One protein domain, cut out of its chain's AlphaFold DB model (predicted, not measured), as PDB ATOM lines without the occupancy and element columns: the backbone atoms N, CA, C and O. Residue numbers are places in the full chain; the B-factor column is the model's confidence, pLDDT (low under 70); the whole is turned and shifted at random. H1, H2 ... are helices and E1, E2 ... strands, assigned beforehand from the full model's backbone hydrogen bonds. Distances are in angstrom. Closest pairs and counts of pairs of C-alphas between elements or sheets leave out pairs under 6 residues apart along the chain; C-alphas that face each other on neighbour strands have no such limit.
ATOM      1  N   HIS A   5     369.518 322.744 274.871       92.19
ATOM      2  CA  HIS A   5     370.299 323.122 276.036       92.19
ATOM      3  C   HIS A   5     370.779 321.879 276.790       92.19
ATOM      4  O   HIS A   5     370.133 320.828 276.778       92.19
ATOM      5  N   ARG A   6     371.956 321.974 277.411       93.56
ATOM      6  CA  ARG A   6     372.596 320.877 278.142       93.56
ATOM      7  C   ARG A   6     372.830 321.305 279.578       93.56
ATOM      8  O   ARG A   6     373.695 322.135 279.812       93.56
ATOM      9  N   TYR A   7     372.133 320.666 280.503       94.44
ATOM     10  CA  TYR A   7     372.258 320.922 281.927       94.44
ATOM     11  C   TYR A   7     373.041 319.789 282.609       94.44
ATOM     12  O   TYR A   7     372.597 318.633 282.576       94.44
ATOM     13  N   PRO A   8     374.206 320.062 283.217       95.19
ATOM     14  CA  PRO A   8     374.989 319.047 283.912       95.19
ATOM     15  C   PRO A   8     374.215 318.403 285.068       95.19
ATOM     16  O   PRO A   8     373.553 319.088 285.851       95.19
ATOM     17  N   LEU A   9     374.332 317.080 285.191       95.81
ATOM     18  CA  LEU A   9     373.778 316.323 286.305       95.81
ATOM     19  C   LEU A   9     374.848 316.035 287.349       95.81
ATOM     20  O   LEU A   9     375.957 315.595 287.038       95.81
ATOM     21  N   ARG A  10     374.460 316.181 288.611       94.75
ATOM     22  CA  ARG A  10     375.229 315.720 289.761       94.75
ATOM     23  C   ARG A  10     374.514 314.547 290.397       94.75
ATOM     24  O   ARG A  10     373.377 314.671 290.838       94.75
ATOM     25  N   ILE A  11     375.201 313.413 290.453       94.62
ATOM     26  CA  ILE A  11     374.665 312.151 290.961       94.62
ATOM     27  C   ILE A  11     375.478 311.746 292.180       94.62
ATOM     28  O   ILE A  11     376.708 311.699 292.129       94.62
ATOM     29  N   GLN A  12     374.798 311.466 293.283       95.19
ATOM     30  CA  GLN A  12     375.420 311.040 294.530       95.19
ATOM     31  C   GLN A  12     374.677 309.833 295.082       95.19
ATOM     32  O   GLN A  12     373.451 309.783 295.029       95.19
ATOM     33  N   GLN A  13     375.418 308.877 295.639       96.44
ATOM     34  CA  GLN A  13     374.837 307.773 296.389       96.44
ATOM     35  C   GLN A  13     375.168 307.927 297.871       96.44
ATOM     36  O   GLN A  13     376.331 308.068 298.259       96.44
ATOM     37  N   SER A  14     374.136 307.887 298.701       95.06
ATOM     38  CA  SER A  14     374.249 307.803 300.146       95.06
ATOM     39  C   SER A  14     374.979 306.531 300.549       95.06
ATOM     40  O   SER A  14     374.619 305.428 300.139       95.06
ATOM     41  N   LYS A  15     375.968 306.673 301.430       94.12
ATOM     42  CA  LYS A  15     376.647 305.526 302.045       94.12
ATOM     43  C   LYS A  15     375.860 304.916 303.211       94.12
ATOM     44  O   LYS A  15     376.244 303.855 303.685       94.12
ATOM     45  N   LEU A  16     374.818 305.596 303.696       94.50
ATOM     46  CA  LEU A  16     374.063 305.186 304.884       94.50
ATOM     47  C   LEU A  16     372.903 304.250 304.534       94.50
ATOM     48  O   LEU A  16     372.730 303.219 305.173       94.50
ATOM     49  N   ASP A  17     372.125 304.613 303.518       94.38
ATOM     50  CA  ASP A  17     370.888 303.929 303.114       94.38
ATOM     51  C   ASP A  17     370.928 303.436 301.654       94.38
ATOM     52  O   ASP A  17     369.992 302.784 301.191       94.38
ATOM     53  N   GLY A  18     372.010 303.730 300.922       94.50
ATOM     54  CA  GLY A  18     372.164 303.374 299.512       94.50
ATOM     55  C   GLY A  18     371.314 304.208 298.550       94.50
ATOM     56  O   GLY A  18     371.288 303.888 297.360       94.50
ATOM     57  N   TRP A  19     370.627 305.252 299.029       97.50
ATOM     58  CA  TRP A  19     369.780 306.105 298.198       97.50
ATOM     59  C   TRP A  19     370.593 306.928 297.215       97.50
ATOM     60  O   TRP A  19     371.714 307.351 297.486       97.50
ATOM     61  N   TRP A  20     369.981 307.191 296.075       97.50
ATOM     62  CA  TRP A  20     370.507 308.053 295.040       97.50
ATOM     63  C   TRP A  20     369.902 309.443 295.165       97.50
ATOM     64  O   TRP A  20     368.704 309.590 295.412       97.50
ATOM     65  N   PHE A  21     370.735 310.448 294.941       96.00
ATOM     66  CA  PHE A  21     370.358 311.842 294.793       96.00
ATOM     67  C   PHE A  21     370.850 312.323 293.435       96.00
ATOM     68  O   PHE A  21     372.033 312.176 293.117       96.00
ATOM     69  N   ILE A  22     369.947 312.877 292.633       96.44
ATOM     70  CA  ILE A  22     370.251 313.386 291.296       96.44
ATOM     71  C   ILE A  22     369.778 314.830 291.232       96.44
ATOM     72  O   ILE A  22     368.606 315.099 291.487       96.44
ATOM     73  N   PHE A  23     370.684 315.736 290.881       95.00
ATOM     74  CA  PHE A  23     370.428 317.170 290.775       95.00
ATOM     75  C   PHE A  23     370.829 317.682 289.400       95.00
ATOM     76  O   PHE A  23     371.776 317.167 288.799       95.00
ATOM     77  N   VAL A  24     370.146 318.723 288.939       95.56
ATOM     78  CA  VAL A  24     370.555 319.518 287.782       95.56
ATOM     79  C   VAL A  24     371.298 320.748 288.302       95.56
ATOM     80  O   VAL A  24     370.694 321.611 288.931       95.56
ATOM     81  N   ASP A  25     372.610 320.837 288.071       90.44
ATOM     82  CA  ASP A  25     373.466 321.844 288.730       90.44
ATOM     83  C   ASP A  25     373.044 323.292 288.432       90.44
ATOM     84  O   ASP A  25     373.171 324.175 289.278       90.44
ATOM     85  N   GLU A  26     372.517 323.526 287.234       92.81
ATOM     86  CA  GLU A  26     372.092 324.843 286.751       92.81
ATOM     87  C   GLU A  26     370.602 325.129 287.009       92.81
ATOM     88  O   GLU A  26     370.138 326.241 286.763       92.81
ATOM     89  N   VAL A  27     369.850 324.147 287.521       93.25
ATOM     90  CA  VAL A  27     368.415 324.274 287.820       93.25
ATOM     91  C   VAL A  27     368.153 323.721 289.224       93.25
ATOM     92  O   VAL A  27     367.780 322.556 289.368       93.25
ATOM     93  N   PRO A  28     368.352 324.538 290.279       87.69
ATOM     94  CA  PRO A  28     368.261 324.091 291.670       87.69
ATOM     95  C   PRO A  28     366.906 323.483 292.053       87.69
ATOM     96  O   PRO A  28     366.832 322.707 293.004       87.69
ATOM     97  N   GLU A  29     365.835 323.825 291.332       91.31
ATOM     98  CA  GLU A  29     364.496 323.272 291.547       91.31
ATOM     99  C   GLU A  29     364.331 321.842 291.001       91.31
ATOM    100  O   GLU A  29     363.352 321.176 291.335       91.31
ATOM    101  N   LEU A  30     365.278 321.347 290.194       94.75
ATOM    102  CA  LEU A  30     365.275 319.987 289.656       94.75
ATOM    103  C   LEU A  30     366.219 319.082 290.440       94.75
ATOM    104  O   LEU A  30     367.422 318.989 290.178       94.75
ATOM    105  N   GLY A  31     365.624 318.351 291.379       94.56
ATOM    106  CA  GLY A  31     366.291 317.303 292.131       94.56
ATOM    107  C   GLY A  31     365.347 316.155 292.459       94.56
ATOM    108  O   GLY A  31     364.180 316.361 292.790       94.56
ATOM    109  N   VAL A  32     365.858 314.931 292.391       96.62
ATOM    110  CA  VAL A  32     365.119 313.717 292.749       96.62
ATOM    111  C   VAL A  32     365.954 312.847 293.681       96.62
ATOM    112  O   VAL A  32     367.182 312.806 293.590       96.62
ATOM    113  N   LEU A  33     365.275 312.140 294.585       96.25
ATOM    114  CA  LEU A  33     365.910 311.252 295.552       96.25
ATOM    115  C   LEU A  33     365.123 309.957 295.732       96.25
ATOM    116  O   LEU A  33     363.890 309.959 295.667       96.25
ATOM    117  N   GLY A  34     365.832 308.859 295.982       96.94
ATOM    118  CA  GLY A  34     365.214 307.569 296.271       96.94
ATOM    119  C   GLY A  34     366.138 306.363 296.076       96.94
ATOM    120  O   GLY A  34     367.286 306.501 295.661       96.94
ATOM    121  N   PRO A  35     365.646 305.149 296.361       96.25
ATOM    122  CA  PRO A  35     366.473 303.942 296.350       96.25
ATOM    123  C   PRO A  35     366.766 303.391 294.944       96.25
ATOM    124  O   PRO A  35     367.727 302.646 294.774       96.25
ATOM    125  N   ASN A  36     365.957 303.725 293.930       96.31
ATOM    126  CA  ASN A  36     366.074 303.161 292.580       96.31
ATOM    127  C   ASN A  36     366.563 304.212 291.579       96.31
ATOM    128  O   ASN A  36     365.799 305.080 291.165       96.31
ATOM    129  N   TYR A  37     367.820 304.085 291.161       93.88
ATOM    130  CA  TYR A  37     368.470 304.999 290.225       93.88
ATOM    131  C   TYR A  37     367.706 305.185 288.905       93.88
ATOM    132  O   TYR A  37     367.465 306.314 288.493       93.88
ATOM    133  N   GLU A  38     367.278 304.097 288.263       94.38
ATOM    134  CA  GLU A  38     366.607 304.156 286.958       94.38
ATOM    135  C   GLU A  38     365.255 304.871 287.054       94.38
ATOM    136  O   GLU A  38     364.969 305.774 286.270       94.38
ATOM    137  N   ALA A  39     364.471 304.554 288.088       95.94
ATOM    138  CA  ALA A  39     363.191 305.218 288.330       95.94
ATOM    139  C   ALA A  39     363.357 306.722 288.611       95.94
ATOM    140  O   ALA A  39     362.485 307.523 288.271       95.94
ATOM    141  N   LEU A  40     364.474 307.124 289.225       96.44
ATOM    142  CA  LEU A  40     364.780 308.535 289.446       96.44
ATOM    143  C   LEU A  40     365.124 309.264 288.154       96.44
ATOM    144  O   LEU A  40     364.721 310.412 288.006       96.44
ATOM    145  N   LEU A  41     365.822 308.628 287.213       94.75
ATOM    146  CA  LEU A  41     366.101 309.242 285.914       94.75
ATOM    147  C   LEU A  41     364.807 309.545 285.151       94.75
ATOM    148  O   LEU A  41     364.653 310.651 284.637       94.75
ATOM    149  N   ASP A  42     363.860 308.607 285.133       94.88
ATOM    150  CA  ASP A  42     362.557 308.826 284.495       94.88
ATOM    151  C   ASP A  42     361.754 309.911 285.216       94.88
ATOM    152  O   ASP A  42     361.181 310.801 284.584       94.88
ATOM    153  N   ARG A  43     361.769 309.902 286.554       95.94
ATOM    154  CA  ARG A  43     361.134 310.958 287.343       95.94
ATOM    155  C   ARG A  43     361.743 312.326 287.048       95.94
ATOM    156  O   ARG A  43     360.998 313.281 286.870       95.94
ATOM    157  N   LEU A  44     363.067 312.423 286.962       95.88
ATOM    158  CA  LEU A  44     363.760 313.677 286.679       95.88
ATOM    159  C   LEU A  44     363.346 314.259 285.326       95.88
ATOM    160  O   LEU A  44     363.148 315.466 285.236       95.88
ATOM    161  N   LYS A  45     363.176 313.421 284.293       95.00
ATOM    162  CA  LYS A  45     362.672 313.874 282.987       95.00
ATOM    163  C   LYS A  45     361.278 314.487 283.099       95.00
ATOM    164  O   LYS A  45     361.067 315.579 282.587       95.00
ATOM    165  N   ASN A  46     360.369 313.822 283.811       94.38
ATOM    166  CA  ASN A  46     359.002 314.313 284.001       94.38
ATOM    167  C   ASN A  46     358.971 315.638 284.783       94.38
ATOM    168  O   ASN A  46     358.261 316.567 284.405       94.38
ATOM    169  N   GLU A  47     359.750 315.745 285.864       95.50
ATOM    170  CA  GLU A  47     359.862 316.983 286.651       95.50
ATOM    171  C   GLU A  47     360.464 318.117 285.803       95.50
ATOM    172  O   GLU A  47     359.968 319.243 285.837       95.50
ATOM    173  N   ALA A  48     361.481 317.818 284.987       95.00
ATOM    174  CA  ALA A  48     362.086 318.775 284.068       95.00
ATOM    175  C   ALA A  48     361.090 319.272 283.013       95.00
ATOM    176  O   ALA A  48     360.938 320.479 282.841       95.00
ATOM    177  N   GLU A  49     360.373 318.365 282.349       94.25
ATOM    178  CA  GLU A  49     359.358 318.706 281.347       94.25
ATOM    179  C   GLU A  49     358.283 319.618 281.942       94.25
ATOM    180  O   GLU A  49     357.953 320.653 281.361       94.25
ATOM    181  N   ASN A  50     357.789 319.280 283.135       94.75
ATOM    182  CA  ASN A  50     356.804 320.089 283.843       94.75
ATOM    183  C   ASN A  50     357.357 321.468 284.221       94.75
ATOM    184  O   ASN A  50     356.683 322.475 283.995       94.75
ATOM    185  N   LEU A  51     358.575 321.535 284.765       95.31
ATOM    186  CA  LEU A  51     359.189 322.794 285.179       95.31
ATOM    187  C   LEU A  51     359.405 323.729 283.987       95.31
ATOM    188  O   LEU A  51     358.957 324.874 284.028       95.31
ATOM    189  N   PHE A  52     360.048 323.258 282.921       93.88
ATOM    190  CA  PHE A  52     360.333 324.087 281.750       93.88
ATOM    191  C   PHE A  52     359.046 324.534 281.046       93.88
ATOM    192  O   PHE A  52     358.894 325.717 280.733       93.88
ATOM    193  N   ARG A  53     358.045 323.653 280.913       91.62
ATOM    194  CA  ARG A  53     356.719 324.055 280.409       91.62
ATOM    195  C   ARG A  53     356.045 325.094 281.300       91.62
ATOM    196  O   ARG A  53     355.456 326.038 280.781       91.62
ATOM    197  N   SER A  54     356.153 324.969 282.625       94.38
ATOM    198  CA  SER A  54     355.600 325.962 283.560       94.38
ATOM    199  C   SER A  54     356.270 327.337 283.437       94.38
ATOM    200  O   SER A  54     355.636 328.355 283.709       94.38
ATOM    201  N   ARG A  55     357.526 327.377 282.966       92.81
ATOM    202  CA  ARG A  55     358.282 328.599 282.647       92.81
ATOM    203  C   ARG A  55     357.958 329.169 281.259       92.81
ATOM    204  O   ARG A  55     358.493 330.211 280.894       92.81
ATOM    205  N   GLY A  56     357.067 328.525 280.502       91.75
ATOM    206  CA  GLY A  56     356.693 328.933 279.148       91.75
ATOM    207  C   GLY A  56     357.687 328.496 278.071       91.75
ATOM    208  O   GLY A  56     357.611 328.985 276.945       91.75
ATOM    209  N   GLU A  57     358.614 327.591 278.388       91.31
ATOM    210  CA  GLU A  57     359.562 327.059 277.414       91.31
ATOM    211  C   GLU A  57     358.880 326.007 276.531       91.31
ATOM    212  O   GLU A  57     358.184 325.108 277.015       91.31
ATOM    213  N   ASN A  58     359.086 326.103 275.215       89.00
ATOM    214  CA  ASN A  58     358.537 325.151 274.251       89.00
ATOM    215  C   ASN A  58     359.386 323.877 274.205       89.00
ATOM    216  O   ASN A  58     360.146 323.676 273.269       89.00
ATOM    217  N   VAL A  59     359.305 323.038 275.235       90.06
ATOM    218  CA  VAL A  59     360.063 321.782 275.273       90.06
ATOM    219  C   VAL A  59     359.446 320.751 274.330       90.06
ATOM    220  O   VAL A  59     358.297 320.339 274.516       90.06
ATOM    221  N   THR A  60     360.231 320.317 273.346       90.94
ATOM    222  CA  THR A  60     359.863 319.279 272.374       90.94
ATOM    223  C   THR A  60     360.274 317.882 272.823       90.94
ATOM    224  O   THR A  60     359.526 316.937 272.586       90.94
ATOM    225  N   ASP A  61     361.426 317.750 273.486       92.50
ATOM    226  CA  ASP A  61     361.923 316.477 274.012       92.50
ATOM    227  C   ASP A  61     362.931 316.686 275.154       92.50
ATOM    228  O   ASP A  61     363.548 317.753 275.274       92.50
ATOM    229  N   ILE A  62     363.116 315.657 275.987       93.88
ATOM    230  CA  ILE A  62     364.116 315.621 277.058       93.88
ATOM    231  C   ILE A  62     364.835 314.270 277.085       93.88
ATOM    232  O   ILE A  62     364.261 313.204 277.324       93.88
ATOM    233  N   GLU A  63     366.157 314.333 276.994       94.12
ATOM    234  CA  GLU A  63     367.033 313.172 277.078       94.12
ATOM    235  C   GLU A  63     367.968 313.265 278.284       94.12
ATOM    236  O   GLU A  63     368.411 314.340 278.679       94.12
ATOM    237  N   ILE A  64     368.331 312.111 278.849       93.75
ATOM    238  CA  ILE A  64     369.430 312.026 279.814       93.75
ATOM    239  C   ILE A  64     370.585 311.299 279.143       93.75
ATOM    240  O   ILE A  64     370.496 310.110 278.833       93.75
ATOM    241  N   VAL A  65     371.690 312.011 278.958       93.12
ATOM    242  CA  VAL A  65     372.927 311.462 278.414       93.12
ATOM    243  C   VAL A  65     373.738 310.871 279.559       93.12
ATOM    244  O   VAL A  65     374.279 311.598 280.392       93.12
ATOM    245  N   ARG A  66     373.841 309.541 279.594       87.75
ATOM    246  CA  ARG A  66     374.614 308.787 280.591       87.75
ATOM    247  C   ARG A  66     376.075 308.674 280.142       87.75
ATOM    248  O   ARG A  66     376.485 307.650 279.608       87.75
ATOM    249  N   SER A  67     376.837 309.754 280.285       84.94
ATOM    250  CA  SER A  67     378.290 309.763 280.045       84.94
ATOM    251  C   SER A  67     379.059 309.917 281.362       84.94
ATOM    252  O   SER A  67     378.437 310.005 282.419       84.94
ATOM    253  N   GLU A  68     380.395 309.998 281.318       84.31
ATOM    254  CA  GLU A  68     381.213 310.351 282.496       84.31
ATOM    255  C   GLU A  68     380.753 311.659 283.159       84.31
ATOM    256  O   GLU A  68     380.878 311.830 284.369       84.31
ATOM    257  N   LYS A  69     380.189 312.572 282.358       86.31
ATOM    258  CA  LYS A  69     379.525 313.793 282.813       86.31
ATOM    259  C   LYS A  69     378.047 313.699 282.438       86.31
ATOM    260  O   LYS A  69     377.661 314.134 281.345       86.31
ATOM    261  N   PRO A  70     377.217 313.064 283.279       92.12
ATOM    262  CA  PRO A  70     375.814 312.882 282.958       92.12
ATOM    263  C   PRO A  70     375.147 314.246 282.762       92.12
ATOM    264  O   PRO A  70     375.503 315.221 283.417       92.12
ATOM    265  N   THR A  71     374.242 314.343 281.795       95.50
ATOM    266  CA  THR A  71     373.654 315.626 281.378       95.50
ATOM    267  C   THR A  71     372.182 315.434 281.044       95.50
ATOM    268  O   THR A  71     371.828 314.466 280.369       95.50
ATOM    269  N   LEU A  72     371.341 316.367 281.477       95.00
ATOM    270  CA  LEU A  72     369.969 316.522 281.013       95.00
ATOM    271  C   LEU A  72     369.980 317.408 279.768       95.00
ATOM    272  O   LEU A  72     370.426 318.553 279.813       95.00
ATOM    273  N   ARG A  73     369.522 316.878 278.643       94.31
ATOM    274  CA  ARG A  73     369.426 317.606 277.386       94.31
ATOM    275  C   ARG A  73     367.969 317.930 277.114       94.31
ATOM    276  O   ARG A  73     367.149 317.023 277.066       94.31
ATOM    277  N   VAL A  74     367.677 319.208 276.929       93.50
ATOM    278  CA  VAL A  74     366.330 319.715 276.655       93.50
ATOM    279  C   VAL A  74     366.325 320.261 275.242       93.50
ATOM    280  O   VAL A  74     367.239 320.998 274.876       93.50
ATOM    281  N   PHE A  75     365.347 319.861 274.441       92.50
ATOM    282  CA  PHE A  75     365.176 320.307 273.063       92.50
ATOM    283  C   PHE A  75     363.995 321.276 272.971       92.50
ATOM    284  O   PHE A  75     362.959 321.035 273.594       92.50
ATOM    285  N   HIS A  76     364.147 322.338 272.177       89.00
ATOM    286  CA  HIS A  76     363.147 323.387 271.951       89.00
ATOM    287  C   HIS A  76     362.710 323.487 270.485       89.00
ATOM    288  O   HIS A  76     363.552 323.216 269.590       89.00
TER     289      HIS A  76
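Overview. This is residues 5 to 76 of the 76 residues of an uncharacterized protein of Beijerinckiaceae bacterium (UniProt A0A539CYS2). A five-stranded antiparallel sheet is curled like part of a barrel round one long helix, H1, which fills the hollow side, while the other face of the sheet has no named helix on it. The long strand E1 joins the two halves of the sheet, with the hairpin partner E2 and then E3 on one side of it and the hairpin of E5 and E4 on the other. The printed part has 72 residues, with one named helix and five named strands in the order E1, E2, E3, H1, E4, E5; the sheet's order is E3, E2, E1, E5, E4. The class is mixed, helices and strands, and the whole is compact, with a radius of gyration of the C-alphas of 12.1 A. Its outline is elongated, spanning 39 by 23 by 19 A.

Arrangement. E1, residues 5 to 13, has staggered pairing: residues 5 to 8 pair with E5, residues 71 to 75, and residues 9 to 13 with E2, residues 20 to 24. E1 and E2 form an antiparallel hairpin at 157 degrees, with N 10 and O 23 within hydrogen-bond range at 2.9 A. E2 and E3, residues 27 to 34, form the next hairpin, with N 22 and O 32 at 2.9 A. E1, E2 and E3 make a meander, each strand the antiparallel neighbour of the one before. H1, residues 37 to 54, is on one face of the sheet, an arrangement of two layers. It touches E3, where the closest C-alphas, of Val 32 and Leu 40, are 6.2 A apart. It also touches E4, residues 61 to 65, with the C-alphas of Lys 45 and Ile 62 closest at 6.3 A. H1 and E5 are near each other. E4 and E5 form a hairpin, with N 73 and O 63 at 2.8 A, and E5 is antiparallel to E1, with N 7 and O 72 at 2.8 A. The edge strands E3 and E4 are apart. In H1 every O i to N i+4 pair is within hydrogen-bond range.

Along the chain. E1 begins at C-alpha 5, (370.299, 323.122, 276.036), and is 25.9 A long. E2 measures 13.6 A and E3 19.0 A. H1 runs 25.5 A from C-alpha 37 at (368.470, 304.999, 290.225) to C-alpha 54. E4 measures 12.9 A, and E5 12.8 A, ending at C-alpha 75, (365.176, 320.307, 273.063).

Size, cuts and confidence. The C-alphas of Leu 16 and Asn 58 are the two farthest apart, at 39.7 A. The sheet is twisted. The printed part has no cut and no long link. Mean pLDDT of the printed part is 93.7, and no printed residue is under 70.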